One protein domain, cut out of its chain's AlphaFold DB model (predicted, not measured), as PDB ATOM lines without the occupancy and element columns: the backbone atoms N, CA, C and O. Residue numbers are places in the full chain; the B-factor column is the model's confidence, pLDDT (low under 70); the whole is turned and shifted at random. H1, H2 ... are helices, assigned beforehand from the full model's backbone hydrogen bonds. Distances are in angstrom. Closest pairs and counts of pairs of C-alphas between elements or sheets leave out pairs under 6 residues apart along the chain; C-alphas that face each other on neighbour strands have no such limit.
ATOM      1  N   ASP A   2     -36.736 -34.460  41.542       93.94
ATOM      2  CA  ASP A   2     -37.823 -35.113  40.786       93.94
ATOM      3  C   ASP A   2     -39.236 -34.902  41.347       93.94
ATOM      4  O   ASP A   2     -40.161 -34.608  40.599       93.94
ATOM      5  N   ALA A   3     -39.421 -35.003  42.669       95.88
ATOM      6  CA  ALA A   3     -40.716 -34.767  43.310       95.88
ATOM      7  C   ALA A   3     -41.245 -33.336  43.083       95.88
ATOM      8  O   ALA A   3     -42.442 -33.150  42.858       95.88
ATOM      9  N   LEU A   4     -40.364 -32.331  43.101       96.44
ATOM     10  CA  LEU A   4     -40.714 -30.926  42.863       96.44
ATOM     11  C   LEU A   4     -41.097 -30.695  41.398       96.44
ATOM     12  O   LEU A   4     -42.091 -30.026  41.126       96.44
ATOM     13  N   LEU A   5     -40.362 -31.307  40.466       96.38
ATOM     14  CA  LEU A   5     -40.669 -31.267  39.032       96.38
ATOM     15  C   LEU A   5     -41.996 -31.982  38.727       96.38
ATOM     16  O   LEU A   5     -42.873 -31.431  38.066       96.38
ATOM     17  N   LYS A   6     -42.199 -33.185  39.278       96.69
ATOM     18  CA  LYS A   6     -43.409 -34.000  39.074       96.69
ATOM     19  C   LYS A   6     -44.674 -33.323  39.603       96.69
ATOM     20  O   LYS A   6     -45.734 -33.426  38.993       96.69
ATOM     21  N   THR A   7     -44.563 -32.603  40.717       96.75
ATOM     22  CA  THR A   7     -45.660 -31.804  41.296       96.75
ATOM     23  C   THR A   7     -45.795 -30.416  40.661       96.75
ATOM     24  O   THR A   7     -46.690 -29.647  41.030       96.75
ATOM     25  N   LYS A   8     -44.928 -30.104  39.685       96.38
ATOM     26  CA  LYS A   8     -44.808 -28.813  39.000       96.38
ATOM     27  C   LYS A   8     -44.601 -27.645  39.964       96.38
ATOM     28  O   LYS A   8     -45.032 -26.538  39.672       96.38
ATOM     29  N   LEU A   9     -44.009 -27.894  41.133       96.12
ATOM     30  CA  LEU A   9     -43.679 -26.845  42.100       96.12
ATOM     31  C   LEU A   9     -42.502 -25.990  41.633       96.12
ATOM     32  O   LEU A   9     -42.446 -24.812  41.963       96.12
ATOM     33  N   ILE A  10     -41.617 -26.576  40.830       95.62
ATOM     34  CA  ILE A  10     -40.553 -25.882  40.110       95.62
ATOM     35  C   ILE A  10     -40.641 -26.247  38.628       95.62
ATOM     36  O   ILE A  10     -41.061 -27.356  38.284       95.62
ATOM     37  N   SER A  11     -40.224 -25.328  37.763       91.31
ATOM     38  CA  SER A  11     -40.136 -25.567  36.316       91.31
ATOM     39  C   SER A  11     -38.805 -26.208  35.920       91.31
ATOM     40  O   SER A  11     -38.739 -26.967  34.957       91.31
ATOM     41  N   ASN A  12     -37.747 -25.901  36.670       90.56
ATOM     42  CA  ASN A  12     -36.372 -26.319  36.426       90.56
ATOM     43  C   ASN A  12     -35.611 -26.342  37.762       90.56
ATOM     44  O   ASN A  12     -35.915 -25.571  38.670       90.56
ATOM     45  N   GLU A  13     -34.608 -27.207  37.882       89.44
ATOM     46  CA  GLU A  13     -33.759 -27.301  39.074       89.44
ATOM     47  C   GLU A  13     -32.852 -26.083  39.260       89.44
ATOM     48  O   GLU A  13     -32.488 -25.762  40.389       89.44
ATOM     49  N   LYS A  14     -32.482 -25.406  38.167       87.25
ATOM     50  CA  LYS A  14     -31.563 -24.259  38.216       87.25
ATOM     51  C   LYS A  14     -32.212 -22.981  38.743       87.25
ATOM     52  O   LYS A  14     -31.512 -22.158  39.316       87.25
ATOM     53  N   ASP A  15     -33.531 -22.861  38.618       82.56
ATOM     54  CA  ASP A  15     -34.259 -21.606  38.843       82.56
ATOM     55  C   ASP A  15     -35.059 -21.629  40.157       82.56
ATOM     56  O   ASP A  15     -36.108 -21.001  40.274       82.56
ATOM     57  N   CYS A  16     -34.605 -22.417  41.137       90.62
ATOM     58  CA  CYS A  16     -35.308 -22.609  42.408       90.62
ATOM     59  C   CYS A  16     -34.499 -22.201  43.647       90.62
ATOM     60  O   CYS A  16     -34.910 -22.535  44.755       90.62
ATOM     61  N   ASP A  17     -33.359 -21.519  43.482       92.00
ATOM     62  CA  ASP A  17     -32.506 -21.005  44.571       92.00
ATOM     63  C   ASP A  17     -32.286 -22.011  45.717       92.00
ATOM     64  O   ASP A  17     -32.361 -21.702  46.909       92.00
ATOM     65  N   PHE A  18     -32.045 -23.270  45.346       94.06
ATOM     66  CA  PHE A  18     -32.009 -24.364  46.302       94.06
ATOM     67  C   PHE A  18     -30.833 -24.239  47.281       94.06
ATOM     68  O   PHE A  18     -29.659 -24.255  46.903       94.06
ATOM     69  N   SER A  19     -31.145 -24.246  48.574       94.44
ATOM     70  CA  SER A  19     -30.176 -24.330  49.662       94.44
ATOM     71  C   SER A  19     -30.597 -25.372  50.700       94.44
ATOM     72  O   SER A  19     -31.769 -25.705  50.855       94.44
ATOM     73  N   ARG A  20     -29.626 -25.929  51.431       93.62
ATOM     74  CA  ARG A  20     -29.857 -26.926  52.495       93.62
ATOM     75  C   ARG A  20     -28.919 -26.704  53.671       93.62
ATOM     76  O   ARG A  20     -27.753 -26.372  53.440       93.62
ATOM     77  N   CYS A  21     -29.389 -26.929  54.904       91.44
ATOM     78  CA  CYS A  21     -28.551 -26.722  56.090       91.44
ATOM     79  C   CYS A  21     -27.348 -27.676  56.095       91.44
ATOM     80  O   CYS A  21     -26.208 -27.212  56.164       91.44
ATOM     81  N   GLY A  22     -27.563 -28.993  56.004       84.19
ATOM     82  CA  GLY A  22     -26.496 -29.996  56.092       84.19
ATOM     83  C   GLY A  22     -26.349 -30.836  54.825       84.19
ATOM     84  O   GLY A  22     -27.341 -31.248  54.227       84.19
ATOM     85  N   ARG A  23     -25.109 -31.143  54.425       84.75
ATOM     86  CA  ARG A  23     -24.839 -32.264  53.509       84.75
ATOM     87  C   ARG A  23     -24.683 -33.527  54.356       84.75
ATOM     88  O   ARG A  23     -24.054 -33.463  55.406       84.75
ATOM     89  N   THR A  24     -25.257 -34.636  53.912       84.06
ATOM     90  CA  THR A  24     -25.085 -35.950  54.539       84.06
ATOM     91  C   THR A  24     -24.365 -36.876  53.573       84.06
ATOM     92  O   THR A  24     -24.648 -36.854  52.373       84.06
ATOM     93  N   ASP A  25     -23.419 -37.656  54.094       78.88
ATOM     94  CA  ASP A  25     -22.694 -38.654  53.313       78.88
ATOM     95  C   ASP A  25     -23.589 -39.861  52.995       78.88
ATOM     96  O   ASP A  25     -24.668 -40.048  53.570       78.88
ATOM     97  N   ARG A  26     -23.145 -40.697  52.056       75.94
ATOM     98  CA  ARG A  26     -23.859 -41.924  51.691       75.94
ATOM     99  C   ARG A  26     -24.026 -42.821  52.924       75.94
ATOM    100  O   ARG A  26     -23.090 -43.009  53.694       75.94
ATOM    101  N   GLY A  27     -25.234 -43.358  53.101       80.50
ATOM    102  CA  GLY A  27     -25.584 -44.206  54.247       80.50
ATOM    103  C   GLY A  27     -25.939 -43.440  55.526       80.50
ATOM    104  O   GLY A  27     -26.368 -44.060  56.492       80.50
ATOM    105  N   VAL A  28     -25.820 -42.106  55.546       84.06
ATOM    106  CA  VAL A  28     -26.220 -41.286  56.697       84.06
ATOM    107  C   VAL A  28     -27.701 -40.925  56.597       84.06
ATOM    108  O   VAL A  28     -28.154 -40.351  55.606       84.06
ATOM    109  N   SER A  29     -28.450 -41.231  57.656       89.00
ATOM    110  CA  SER A  29     -29.839 -40.790  57.807       89.00
ATOM    111  C   SER A  29     -29.904 -39.331  58.256       89.00
ATOM    112  O   SER A  29     -29.026 -38.846  58.967       89.00
ATOM    113  N   ALA A  30     -30.965 -38.624  57.870       87.94
ATOM    114  CA  ALA A  30     -31.209 -37.255  58.305       87.94
ATOM    115  C   ALA A  30     -32.618 -37.131  58.881       87.94
ATOM    116  O   ALA A  30     -33.606 -37.331  58.177       87.94
ATOM    117  N   PHE A  31     -32.706 -36.751  60.151       87.12
ATOM    118  CA  PHE A  31     -33.958 -36.348  60.776       87.12
ATOM    119  C   PHE A  31     -33.997 -34.820  60.855       87.12
ATOM    120  O   PHE A  31     -32.996 -34.202  61.209       87.12
ATOM    121  N   LYS A  32     -35.133 -34.202  60.507       89.69
ATOM    122  CA  LYS A  32     -35.310 -32.733  60.499       89.69
ATOM    123  C   LYS A  32     -34.289 -31.970  59.634       89.69
ATOM    124  O   LYS A  32     -33.857 -30.878  59.992       89.69
ATOM    125  N   GLN A  33     -33.914 -32.522  58.477       92.81
ATOM    126  CA  GLN A  33     -33.175 -31.751  57.475       92.81
ATOM    127  C   GLN A  33     -33.997 -30.527  57.048       92.81
ATOM    128  O   GLN A  33     -35.203 -30.634  56.832       92.81
ATOM    129  N   VAL A  34     -33.325 -29.389  56.875       95.12
ATOM    130  CA  VAL A  34     -33.944 -28.140  56.423       95.12
ATOM    131  C   VAL A  34     -33.391 -27.773  55.053       95.12
ATOM    132  O   VAL A  34     -32.174 -27.740  54.849       95.12
ATOM    133  N   ALA A  35     -34.295 -27.483  54.123       95.56
ATOM    134  CA  ALA A  35     -33.986 -26.936  52.812       95.56
ATOM    135  C   ALA A  35     -34.857 -25.704  52.548       95.56
ATOM    136  O   ALA A  35     -35.974 -25.621  53.053       95.56
ATOM    137  N   ALA A  36     -34.331 -24.772  51.763       96.94
ATOM    138  CA  ALA A  36     -35.059 -23.619  51.253       96.94
ATOM    139  C   ALA A  36     -34.944 -23.595  49.731       96.94
ATOM    140  O   ALA A  36     -33.919 -24.000  49.175       96.94
ATOM    141  N   LEU A  37     -36.026 -23.189  49.079       96.31
ATOM    142  CA  LEU A  37     -36.156 -23.138  47.633       96.31
ATOM    143  C   LEU A  37     -37.312 -22.213  47.254       96.31
ATOM    144  O   LEU A  37     -38.276 -22.078  48.008       96.31
ATOM    145  N   VAL A  38     -37.228 -21.642  46.061       95.56
ATOM    146  CA  VAL A  38     -38.324 -20.927  45.411       95.56
ATOM    147  C   VAL A  38     -39.221 -21.949  44.716       95.56
ATOM    148  O   VAL A  38     -38.758 -22.778  43.930       95.56
ATOM    149  N   VAL A  39     -40.514 -21.901  45.024       95.75
ATOM    150  CA  VAL A  39     -41.554 -22.737  44.412       95.75
ATOM    151  C   VAL A  39     -42.705 -21.859  43.951       95.75
ATOM    152  O   VAL A  39     -42.881 -20.744  44.442       95.75
ATOM    153  N   ARG A  40     -43.519 -22.364  43.023       94.31
ATOM    154  CA  ARG A  40     -44.771 -21.688  42.674       94.31
ATOM    155  C   ARG A  40     -45.698 -21.632  43.890       94.31
ATOM    156  O   ARG A  40     -45.828 -22.622  44.610       94.31
ATOM    157  N   SER A  41     -46.405 -20.518  44.011       94.50
ATOM    158  CA  SER A  41     -47.487 -20.302  44.966       94.50
ATOM    159  C   SER A  41     -48.809 -20.121  44.218       94.50
ATOM    160  O   SER A  41     -48.818 -19.695  43.058       94.50
ATOM    161  N   ALA A  42     -49.918 -20.488  44.856       94.31
ATOM    162  CA  ALA A  42     -51.263 -20.148  44.388       94.31
ATOM    163  C   ALA A  42     -51.828 -18.889  45.069       94.31
ATOM    164  O   ALA A  42     -52.815 -18.341  44.578       94.31
ATOM    165  N   ASP A  43     -51.211 -18.432  46.161       93.62
ATOM    166  CA  ASP A  43     -51.636 -17.263  46.930       93.62
ATOM    167  C   ASP A  43     -50.676 -16.079  46.693       93.62
ATOM    168  O   ASP A  43     -49.636 -15.977  47.352       93.62
ATOM    169  N   PRO A  44     -51.012 -15.137  45.792       88.00
ATOM    170  CA  PRO A  44     -50.162 -13.977  45.521       88.00
ATOM    171  C   PRO A  44     -50.093 -12.987  46.693       88.00
ATOM    172  O   PRO A  44     -49.227 -12.117  46.700       88.00
ATOM    173  N   SER A  45     -51.000 -13.092  47.671       88.19
ATOM    174  CA  SER A  45     -50.976 -12.287  48.897       88.19
ATOM    175  C   SER A  45     -50.204 -12.948  50.042       88.19
ATOM    176  O   SER A  45     -50.096 -12.372  51.128       88.19
ATOM    177  N   GLY A  46     -49.644 -14.137  49.798       89.12
ATOM    178  CA  GLY A  46     -48.853 -14.881  50.762       89.12
ATOM    179  C   GLY A  46     -47.616 -14.111  51.225       89.12
ATOM    180  O   GLY A  46     -46.978 -13.361  50.482       89.12
ATOM    181  N   LYS A  47     -47.231 -14.314  52.487       91.94
ATOM    182  CA  LYS A  47     -46.020 -13.703  53.047       91.94
ATOM    183  C   LYS A  47     -44.797 -14.139  52.230       91.94
ATOM    184  O   LYS A  47     -44.593 -15.332  52.039       91.94
ATOM    185  N   PHE A  48     -43.980 -13.179  51.799       94.62
ATOM    186  CA  PHE A  48     -42.803 -13.401  50.945       94.62
ATOM    187  C   PHE A  48     -43.097 -14.001  49.556       94.62
ATOM    188  O   PHE A  48     -42.156 -14.370  48.856       94.62
ATOM    189  N   ALA A  49     -44.364 -14.064  49.130       93.69
ATOM    190  CA  ALA A  49     -44.691 -14.327  47.735       93.69
ATOM    191  C   ALA A  49     -44.235 -13.141  46.874       93.69
ATOM    192  O   ALA A  49     -44.334 -11.981  47.278       93.69
ATOM    193  N   PHE A  50     -43.713 -13.434  45.688       93.31
ATOM    194  CA  PHE A  50     -43.267 -12.419  44.743       93.31
ATOM    195  C   PHE A  50     -43.532 -12.873  43.313       93.31
ATOM    196  O   PHE A  50     -43.556 -14.066  43.009       93.31
ATOM    197  N   TRP A  51     -43.692 -11.895  42.428       93.00
ATOM    198  CA  TRP A  51     -43.745 -12.116  40.991       93.00
ATOM    199  C   TRP A  51     -42.342 -11.962  40.391       93.00
ATOM    200  O   TRP A  51     -41.573 -11.118  40.859       93.00
ATOM    201  N   PRO A  52     -41.978 -12.749  39.364       90.62
ATOM    202  CA  PRO A  52     -40.814 -12.448  38.539       90.62
ATOM    203  C   PRO A  52     -40.907 -11.031  37.960       90.62
ATOM    204  O   PRO A  52     -41.987 -10.618  37.542       90.62
ATOM    205  N   GLU A  53     -39.782 -10.318  37.875       89.56
ATOM    206  CA  GLU A  53     -39.728  -8.934  37.362       89.56
ATOM    207  C   GLU A  53     -40.247  -8.805  35.922       89.56
ATOM    208  O   GLU A  53     -40.733  -7.753  35.527       89.56
ATOM    209  N   SER A  54     -40.199  -9.891  35.147       92.19
ATOM    210  CA  SER A  54     -40.714  -9.960  33.778       92.19
ATOM    211  C   SER A  54     -42.229 -10.196  33.680       92.19
ATOM    212  O   SER A  54     -42.718 -10.480  32.591       92.19
ATOM    213  N   THR A  55     -42.967 -10.193  34.794       92.94
ATOM    214  CA  THR A  55     -44.415 -10.460  34.787       92.94
ATOM    215  C   THR A  55     -45.192  -9.191  34.460       92.94
ATOM    216  O   THR A  55     -45.058  -8.186  35.154       92.94
ATOM    217  N   ASP A  56     -46.059  -9.255  33.451       95.25
ATOM    218  CA  ASP A  56     -46.917  -8.131  33.074       95.25
ATOM    219  C   ASP A  56     -47.909  -7.761  34.186       95.25
ATOM    220  O   ASP A  56     -48.578  -8.627  34.761       95.25
ATOM    221  N   GLN A  57     -48.092  -6.458  34.419       93.31
ATOM    222  CA  GLN A  57     -49.006  -5.945  35.447       93.31
ATOM    223  C   GLN A  57     -50.453  -6.433  35.252       93.31
ATOM    224  O   GLN A  57     -51.122  -6.785  36.217       93.31
ATOM    225  N   SER A  58     -50.915  -6.561  34.003       94.19
ATOM    226  CA  SER A  58     -52.251  -7.091  33.689       94.19
ATOM    227  C   SER A  58     -52.451  -8.537  34.163       94.19
ATOM    228  O   SER A  58     -53.558  -8.919  34.550       94.19
ATOM    229  N   THR A  59     -51.386  -9.344  34.170       92.88
ATOM    230  CA  THR A  59     -51.414 -10.717  34.692       92.88
ATOM    231  C   THR A  59     -51.515 -10.710  36.212       92.88
ATOM    232  O   THR A  59     -52.282 -11.487  36.775       92.88
ATOM    233  N   ILE A  60     -50.779  -9.813  36.872       91.38
ATOM    234  CA  ILE A  60     -50.810  -9.653  38.331       91.38
ATOM    235  C   ILE A  60     -52.212  -9.223  38.783       91.38
ATOM    236  O   ILE A  60     -52.780  -9.834  39.688       91.38
ATOM    237  N   ASP A  61     -52.796  -8.231  38.110       91.62
ATOM    238  CA  ASP A  61     -54.095  -7.652  38.471       91.62
ATOM    239  C   ASP A  61     -55.266  -8.620  38.239       91.62
ATOM    240  O   ASP A  61     -56.261  -8.592  38.964       91.62
ATOM    241  N   SER A  62     -55.155  -9.492  37.231       93.50
ATOM    242  CA  SER A  62     -56.192 -10.476  36.887       93.50
ATOM    243  C   SER A  62     -56.044 -11.816  37.612       93.50
ATOM    244  O   SER A  62     -56.925 -12.676  37.487       93.50
ATOM    245  N   TYR A  63     -54.964 -12.026  38.376       91.12
ATOM    246  CA  TYR A  63     -54.725 -13.311  39.023       91.12
ATOM    247  C   TYR A  63     -55.755 -13.575  40.136       91.12
ATOM    248  O   TYR A  63     -55.919 -12.765  41.054       91.12
ATOM    249  N   PRO A  64     -56.459 -14.721  40.110       90.44
ATOM    250  CA  PRO A  64     -57.488 -15.017  41.096       90.44
ATOM    251  C   PRO A  64     -56.881 -15.250  42.481       90.44
ATOM    252  O   PRO A  64     -55.917 -16.002  42.626       90.44
ATOM    253  N   LYS A  65     -57.511 -14.694  43.520       85.94
ATOM    254  CA  LYS A  65     -57.177 -15.035  44.908       85.94
ATOM    255  C   LYS A  65     -57.560 -16.488  45.176       85.94
ATOM    256  O   LYS A  65     -58.726 -16.860  45.040       85.94
ATOM    257  N   LYS A  66     -56.576 -17.304  45.541       90.19
ATOM    258  CA  LYS A  66     -56.745 -18.716  45.886       90.19
ATOM    259  C   LYS A  66     -56.062 -18.995  47.212       90.19
ATOM    260  O   LYS A  66     -55.136 -18.291  47.599       90.19
ATOM    261  N   GLU A  67     -56.524 -20.041  47.881       92.12
ATOM    262  CA  GLU A  67     -55.778 -20.610  48.995       92.12
ATOM    263  C   GLU A  67     -54.465 -21.214  48.501       92.12
ATOM    264  O   GLU A  67     -54.354 -21.691  47.365       92.12
ATOM    265  N   GLU A  68     -53.475 -21.208  49.387       95.12
ATOM    266  CA  GLU A  68     -52.160 -21.734  49.080       95.12
ATOM    267  C   GLU A  68     -52.178 -23.255  48.841       95.12
ATOM    268  O   GLU A  68     -52.986 -24.015  49.384       95.12
ATOM    269  N   LEU A  69     -51.237 -23.717  48.020       96.31
ATOM    270  CA  LEU A  69     -51.037 -25.116  47.691       96.31
ATOM    271  C   LEU A  69     -50.733 -25.957  48.937       96.31
ATOM    272  O   LEU A  69     -49.926 -25.612  49.800       96.31
ATOM    273  N   SER A  70     -51.309 -27.159  48.983       96.88
ATOM    274  CA  SER A  70     -51.003 -28.130  50.034       96.88
ATOM    275  C   SER A  70     -49.670 -28.835  49.758       96.88
ATOM    276  O   SER A  70     -49.635 -30.017  49.405       96.88
ATOM    277  N   TYR A  71     -48.557 -28.108  49.921       97.25
ATOM    278  CA  TYR A  71     -47.205 -28.574  49.590       97.25
ATOM    279  C   TYR A  71     -46.873 -29.935  50.210       97.25
ATOM    280  O   TYR A  71     -46.338 -30.810  49.530       97.25
ATOM    281  N   LEU A  72     -47.253 -30.156  51.475       97.38
ATOM    282  CA  LEU A  72     -47.011 -31.426  52.168       97.38
ATOM    283  C   LEU A  72     -47.722 -32.596  51.486       97.38
ATOM    284  O   LEU A  72     -47.099 -33.625  51.241       97.38
ATOM    285  N   LYS A  73     -49.009 -32.442  51.148       97.56
ATOM    286  CA  LYS A  73     -49.782 -33.496  50.477       97.56
ATOM    287  C   LYS A  73     -49.230 -33.771  49.081       97.56
ATOM    288  O   LYS A  73     -49.063 -34.928  48.711       97.56
ATOM    289  N   MET A  74     -48.910 -32.714  48.333       98.00
ATOM    290  CA  MET A  74     -48.355 -32.826  46.984       98.00
ATOM    291  C   MET A  74     -47.020 -33.576  46.982       98.00
ATOM    292  O   MET A  74     -46.853 -34.526  46.221       98.00
ATOM    293  N   LEU A  75     -46.083 -33.178  47.848       97.69
ATOM    294  CA  LEU A  75     -44.749 -33.772  47.911       97.69
ATOM    295  C   LEU A  75     -44.784 -35.190  48.483       97.69
ATOM    296  O   LEU A  75     -44.267 -36.112  47.855       97.69
ATOM    297  N   ASN A  76     -45.439 -35.400  49.626       97.88
ATOM    298  CA  ASN A  76     -45.506 -36.728  50.244       97.88
ATOM    299  C   ASN A  76     -46.315 -37.735  49.412       97.88
ATOM    300  O   ASN A  76     -46.117 -38.934  49.565       97.88
ATOM    301  N   GLY A  77     -47.185 -37.274  48.507       97.62
ATOM    302  CA  GLY A  77     -47.892 -38.139  47.562       97.62
ATOM    303  C   GLY A  77     -47.011 -38.714  46.445       97.62
ATOM    304  O   GLY A  77     -47.402 -39.690  45.810       97.62
ATOM    305  N   VAL A  78     -45.832 -38.129  46.186       97.69
ATOM    306  CA  VAL A  78     -44.905 -38.587  45.132       97.69
ATOM    307  C   VAL A  78     -43.546 -39.051  45.654       97.69
ATOM    308  O   VAL A  78     -42.808 -39.699  44.910       97.69
ATOM    309  N   LEU A  79     -43.195 -38.701  46.892       96.94
ATOM    310  CA  LEU A  79     -41.960 -39.130  47.539       96.94
ATOM    311  C   LEU A  79     -42.015 -40.622  47.917       96.94
ATOM    312  O   LEU A  79     -43.090 -41.163  48.186       96.94
ATOM    313  N   PRO A  80     -40.861 -41.311  47.951       95.62
ATOM    314  CA  PRO A  80     -40.795 -42.681  48.445       95.62
ATOM    315  C   PRO A  80     -41.091 -42.733  49.953       95.62
ATOM    316  O   PRO A  80     -40.855 -41.769  50.676       95.62
ATOM    317  N   LYS A  81     -41.550 -43.888  50.457       92.94
ATOM    318  CA  LYS A  81     -42.005 -44.058  51.856       92.94
ATOM    319  C   LYS A  81     -40.958 -43.724  52.929       92.94
ATOM    320  O   LYS A  81     -41.321 -43.492  54.075       92.94
ATOM    321  N   ASN A  82     -39.676 -43.732  52.579       93.38
ATOM    322  CA  ASN A  82     -38.563 -43.415  53.472       93.38
ATOM    323  C   ASN A  82     -38.163 -41.927  53.457       93.38
ATOM    324  O   ASN A  82     -37.196 -41.561  54.121       93.38
ATOM    325  N   ILE A  83     -38.866 -41.070  52.705       94.75
ATOM    326  CA  ILE A  83     -38.648 -39.620  52.673       94.75
ATOM    327  C   ILE A  83     -39.990 -38.921  52.889       94.75
ATOM    328  O   ILE A  83     -40.946 -39.151  52.157       94.75
ATOM    329  N   SER A  84     -40.045 -38.018  53.864       95.12
ATOM    330  CA  SER A  84     -41.254 -37.252  54.166       95.12
ATOM    331  C   SER A  84     -40.936 -35.791  54.446       95.12
ATOM    332  O   SER A  84     -40.044 -35.482  55.240       95.12
ATOM    333  N   VAL A  85     -41.716 -34.893  53.856       96.75
ATOM    334  CA  VAL A  85     -41.764 -33.478  54.223       96.75
ATOM    335  C   VAL A  85     -42.771 -33.322  55.355       96.75
ATOM    336  O   VAL A  85     -43.941 -33.666  55.207       96.75
ATOM    337  N   ILE A  86     -42.312 -32.820  56.497       96.56
ATOM    338  CA  ILE A  86     -43.123 -32.756  57.723       96.56
ATOM    339  C   ILE A  86     -43.722 -31.371  57.981       96.56
ATOM    340  O   ILE A  86     -44.728 -31.261  58.672       96.56
ATOM    341  N   ALA A  87     -43.108 -30.320  57.438       97.06
ATOM    342  CA  ALA A  87     -43.511 -28.936  57.641       97.06
ATOM    343  C   ALA A  87     -42.956 -28.049  56.522       97.06
ATOM    344  O   ALA A  87     -41.984 -28.412  55.855       97.06
ATOM    345  N   TRP A  88     -43.567 -26.882  56.345       97.12
ATOM    346  CA  TRP A  88     -43.073 -25.809  55.490       97.12
ATOM    347  C   TRP A  88     -43.447 -24.458  56.111       97.12
ATOM    348  O   TRP A  88     -44.383 -24.381  56.908       97.12
ATOM    349  N   ALA A  89     -42.710 -23.412  55.750       96.38
ATOM    350  CA  ALA A  89     -43.024 -22.033  56.105       96.38
ATOM    351  C   ALA A  89     -42.492 -21.088  55.015       96.38
ATOM    352  O   ALA A  89     -41.442 -21.383  54.436       96.38
ATOM    353  N   PRO A  90     -43.171 -19.961  54.739       96.50
ATOM    354  CA  PRO A  90     -42.641 -18.944  53.845       96.50
ATOM    355  C   PRO A  90     -41.454 -18.221  54.500       96.50
ATOM    356  O   PRO A  90     -41.490 -17.892  55.690       96.50
ATOM    357  N   VAL A  91     -40.416 -17.939  53.714       96.31
ATOM    358  CA  VAL A  91     -39.179 -17.270  54.152       96.31
ATOM    359  C   VAL A  91     -38.808 -16.136  53.189       96.31
ATOM    360  O   VAL A  91     -39.249 -16.170  52.040       96.31
ATOM    361  N   PRO A  92     -38.017 -15.135  53.624       95.56
ATOM    362  CA  PRO A  92     -37.494 -14.096  52.737       95.56
ATOM    363  C   PRO A  92     -36.763 -14.669  51.514       95.56
ATOM    364  O   PRO A  92     -36.159 -15.737  51.596       95.56
ATOM    365  N   LYS A  93     -36.775 -13.938  50.392       92.38
ATOM    366  CA  LYS A  93     -36.148 -14.368  49.125       92.38
ATOM    367  C   LYS A  93     -34.638 -14.609  49.255       92.38
ATOM    368  O   LYS A  93     -34.091 -15.471  48.581       92.38
ATOM    369  N   ASP A  94     -33.971 -13.868  50.129       93.56
ATOM    370  CA  ASP A  94     -32.539 -13.964  50.419       93.56
ATOM    371  C   ASP A  94     -32.198 -15.011  51.500       93.56
ATOM    372  O   ASP A  94     -31.031 -15.199  51.854       93.56
ATOM    373  N   PHE A  95     -33.196 -15.728  52.028       95.56
ATOM    374  CA  PHE A  95     -32.978 -16.738  53.054       95.56
ATOM    375  C   PHE A  95     -32.192 -17.940  52.516       95.56
ATOM    376  O   PHE A  95     -32.624 -18.663  51.619       95.56
ATOM    377  N   SER A  96     -31.066 -18.238  53.164       95.19
ATOM    378  CA  SER A  96     -30.288 -19.452  52.922       95.19
ATOM    379  C   SER A  96     -30.383 -20.390  54.115       95.19
ATOM    380  O   SER A  96     -29.851 -20.098  55.188       95.19
ATOM    381  N   ALA A  97     -30.953 -21.583  53.906       93.88
ATOM    382  CA  ALA A  97     -31.007 -22.628  54.932       93.88
ATOM    383  C   ALA A  97     -29.607 -23.049  55.408       93.88
ATOM    384  O   ALA A  97     -29.459 -23.589  56.500       93.88
ATOM    385  N   ARG A  98     -28.570 -22.819  54.591       91.25
ATOM    386  CA  ARG A  98     -27.176 -23.086  54.953       91.25
ATOM    387  C   ARG A  98     -26.616 -22.023  55.888       91.25
ATOM    388  O   ARG A  98     -26.008 -22.389  56.887       91.25
ATOM    389  N   HIS A  99     -26.777 -20.749  55.539       89.75
ATOM    390  CA  HIS A  99     -26.138 -19.637  56.251       89.75
ATOM    391  C   HIS A  99     -26.915 -19.212  57.497       89.75
ATOM    392  O   HIS A  99     -26.305 -18.781  58.465       89.75
ATOM    393  N   ALA A 100     -28.236 -19.402  57.511       92.56
ATOM    394  CA  ALA A 100     -29.060 -19.179  58.697       92.56
ATOM    395  C   ALA A 100     -28.912 -20.290  59.757       92.56
ATOM    396  O   ALA A 100     -29.402 -20.151  60.875       92.56
ATOM    397  N   CYS A 101     -28.270 -21.413  59.415       91.06
ATOM    398  CA  CYS A 101     -28.092 -22.540  60.325       91.06
ATOM    399  C   CYS A 101     -26.979 -22.230  61.338       91.06
ATOM    400  O   CYS A 101     -25.817 -22.123  60.954       91.06
ATOM    401  N   ASN A 102     -27.327 -22.121  62.620       89.69
ATOM    402  CA  ASN A 102     -26.392 -21.790  63.704       89.69
ATOM    403  C   ASN A 102     -25.863 -23.016  64.469       89.69
ATOM    404  O   ASN A 102     -24.843 -22.932  65.147       89.69
TER     405      ASN A 102
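AT A GLANCE: This is residues 2 to 102 of the 203 residues of the protein "tRNA pseudouridine synthase" of Oesophagostomum dentatum (UniProt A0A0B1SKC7). With little regular structure, the domain is an elongated body of loops: a long loop folding back at Gly 27 makes one end, and H2 lies at the other, where residues 52 to 59 stick out. Between these ends, the small helices H1 and H3 are near each other. The 101 printed residues hold H1, H2 and H3, in that order, and no named strand; the class is all helix, with only 17 residues in named elements. The whole is only just compact, close to loose, with a radius of gyration of the C-alphas of 15.1 A and spans of 50 by 30 by 21 A.

HOW THE PARTS SIT: H1, residues 2 to 6, and H3, residues 71 to 76, are close but not clearly touching; their closest C-alphas, of Ala 3 and Leu 75, are 6.2 A apart. H2, residues 57 to 62, is apart from H1 and from H3. Residues 19 to 20 pair antiparallel with residues 35 to 36. In H1, H2 and H3 every O i to N i+4 pair is within hydrogen-bond range.

IN THESE COORDINATES: H1 begins at C-alpha 2 (-37.823, -35.113, 40.786) and is 5.9 A long. H2 is 8.6 A long. H3 is 8.4 A long and ends at C-alpha 76 (-45.506, -36.728, 50.244).

THE WHOLE: The C-alphas of Gly 27 and Ser 58 are the two farthest apart, 50.1 A. The printed part has no cut. H1 to H2 is a long link of 50 residues. No printed residue is under 70 in pLDDT.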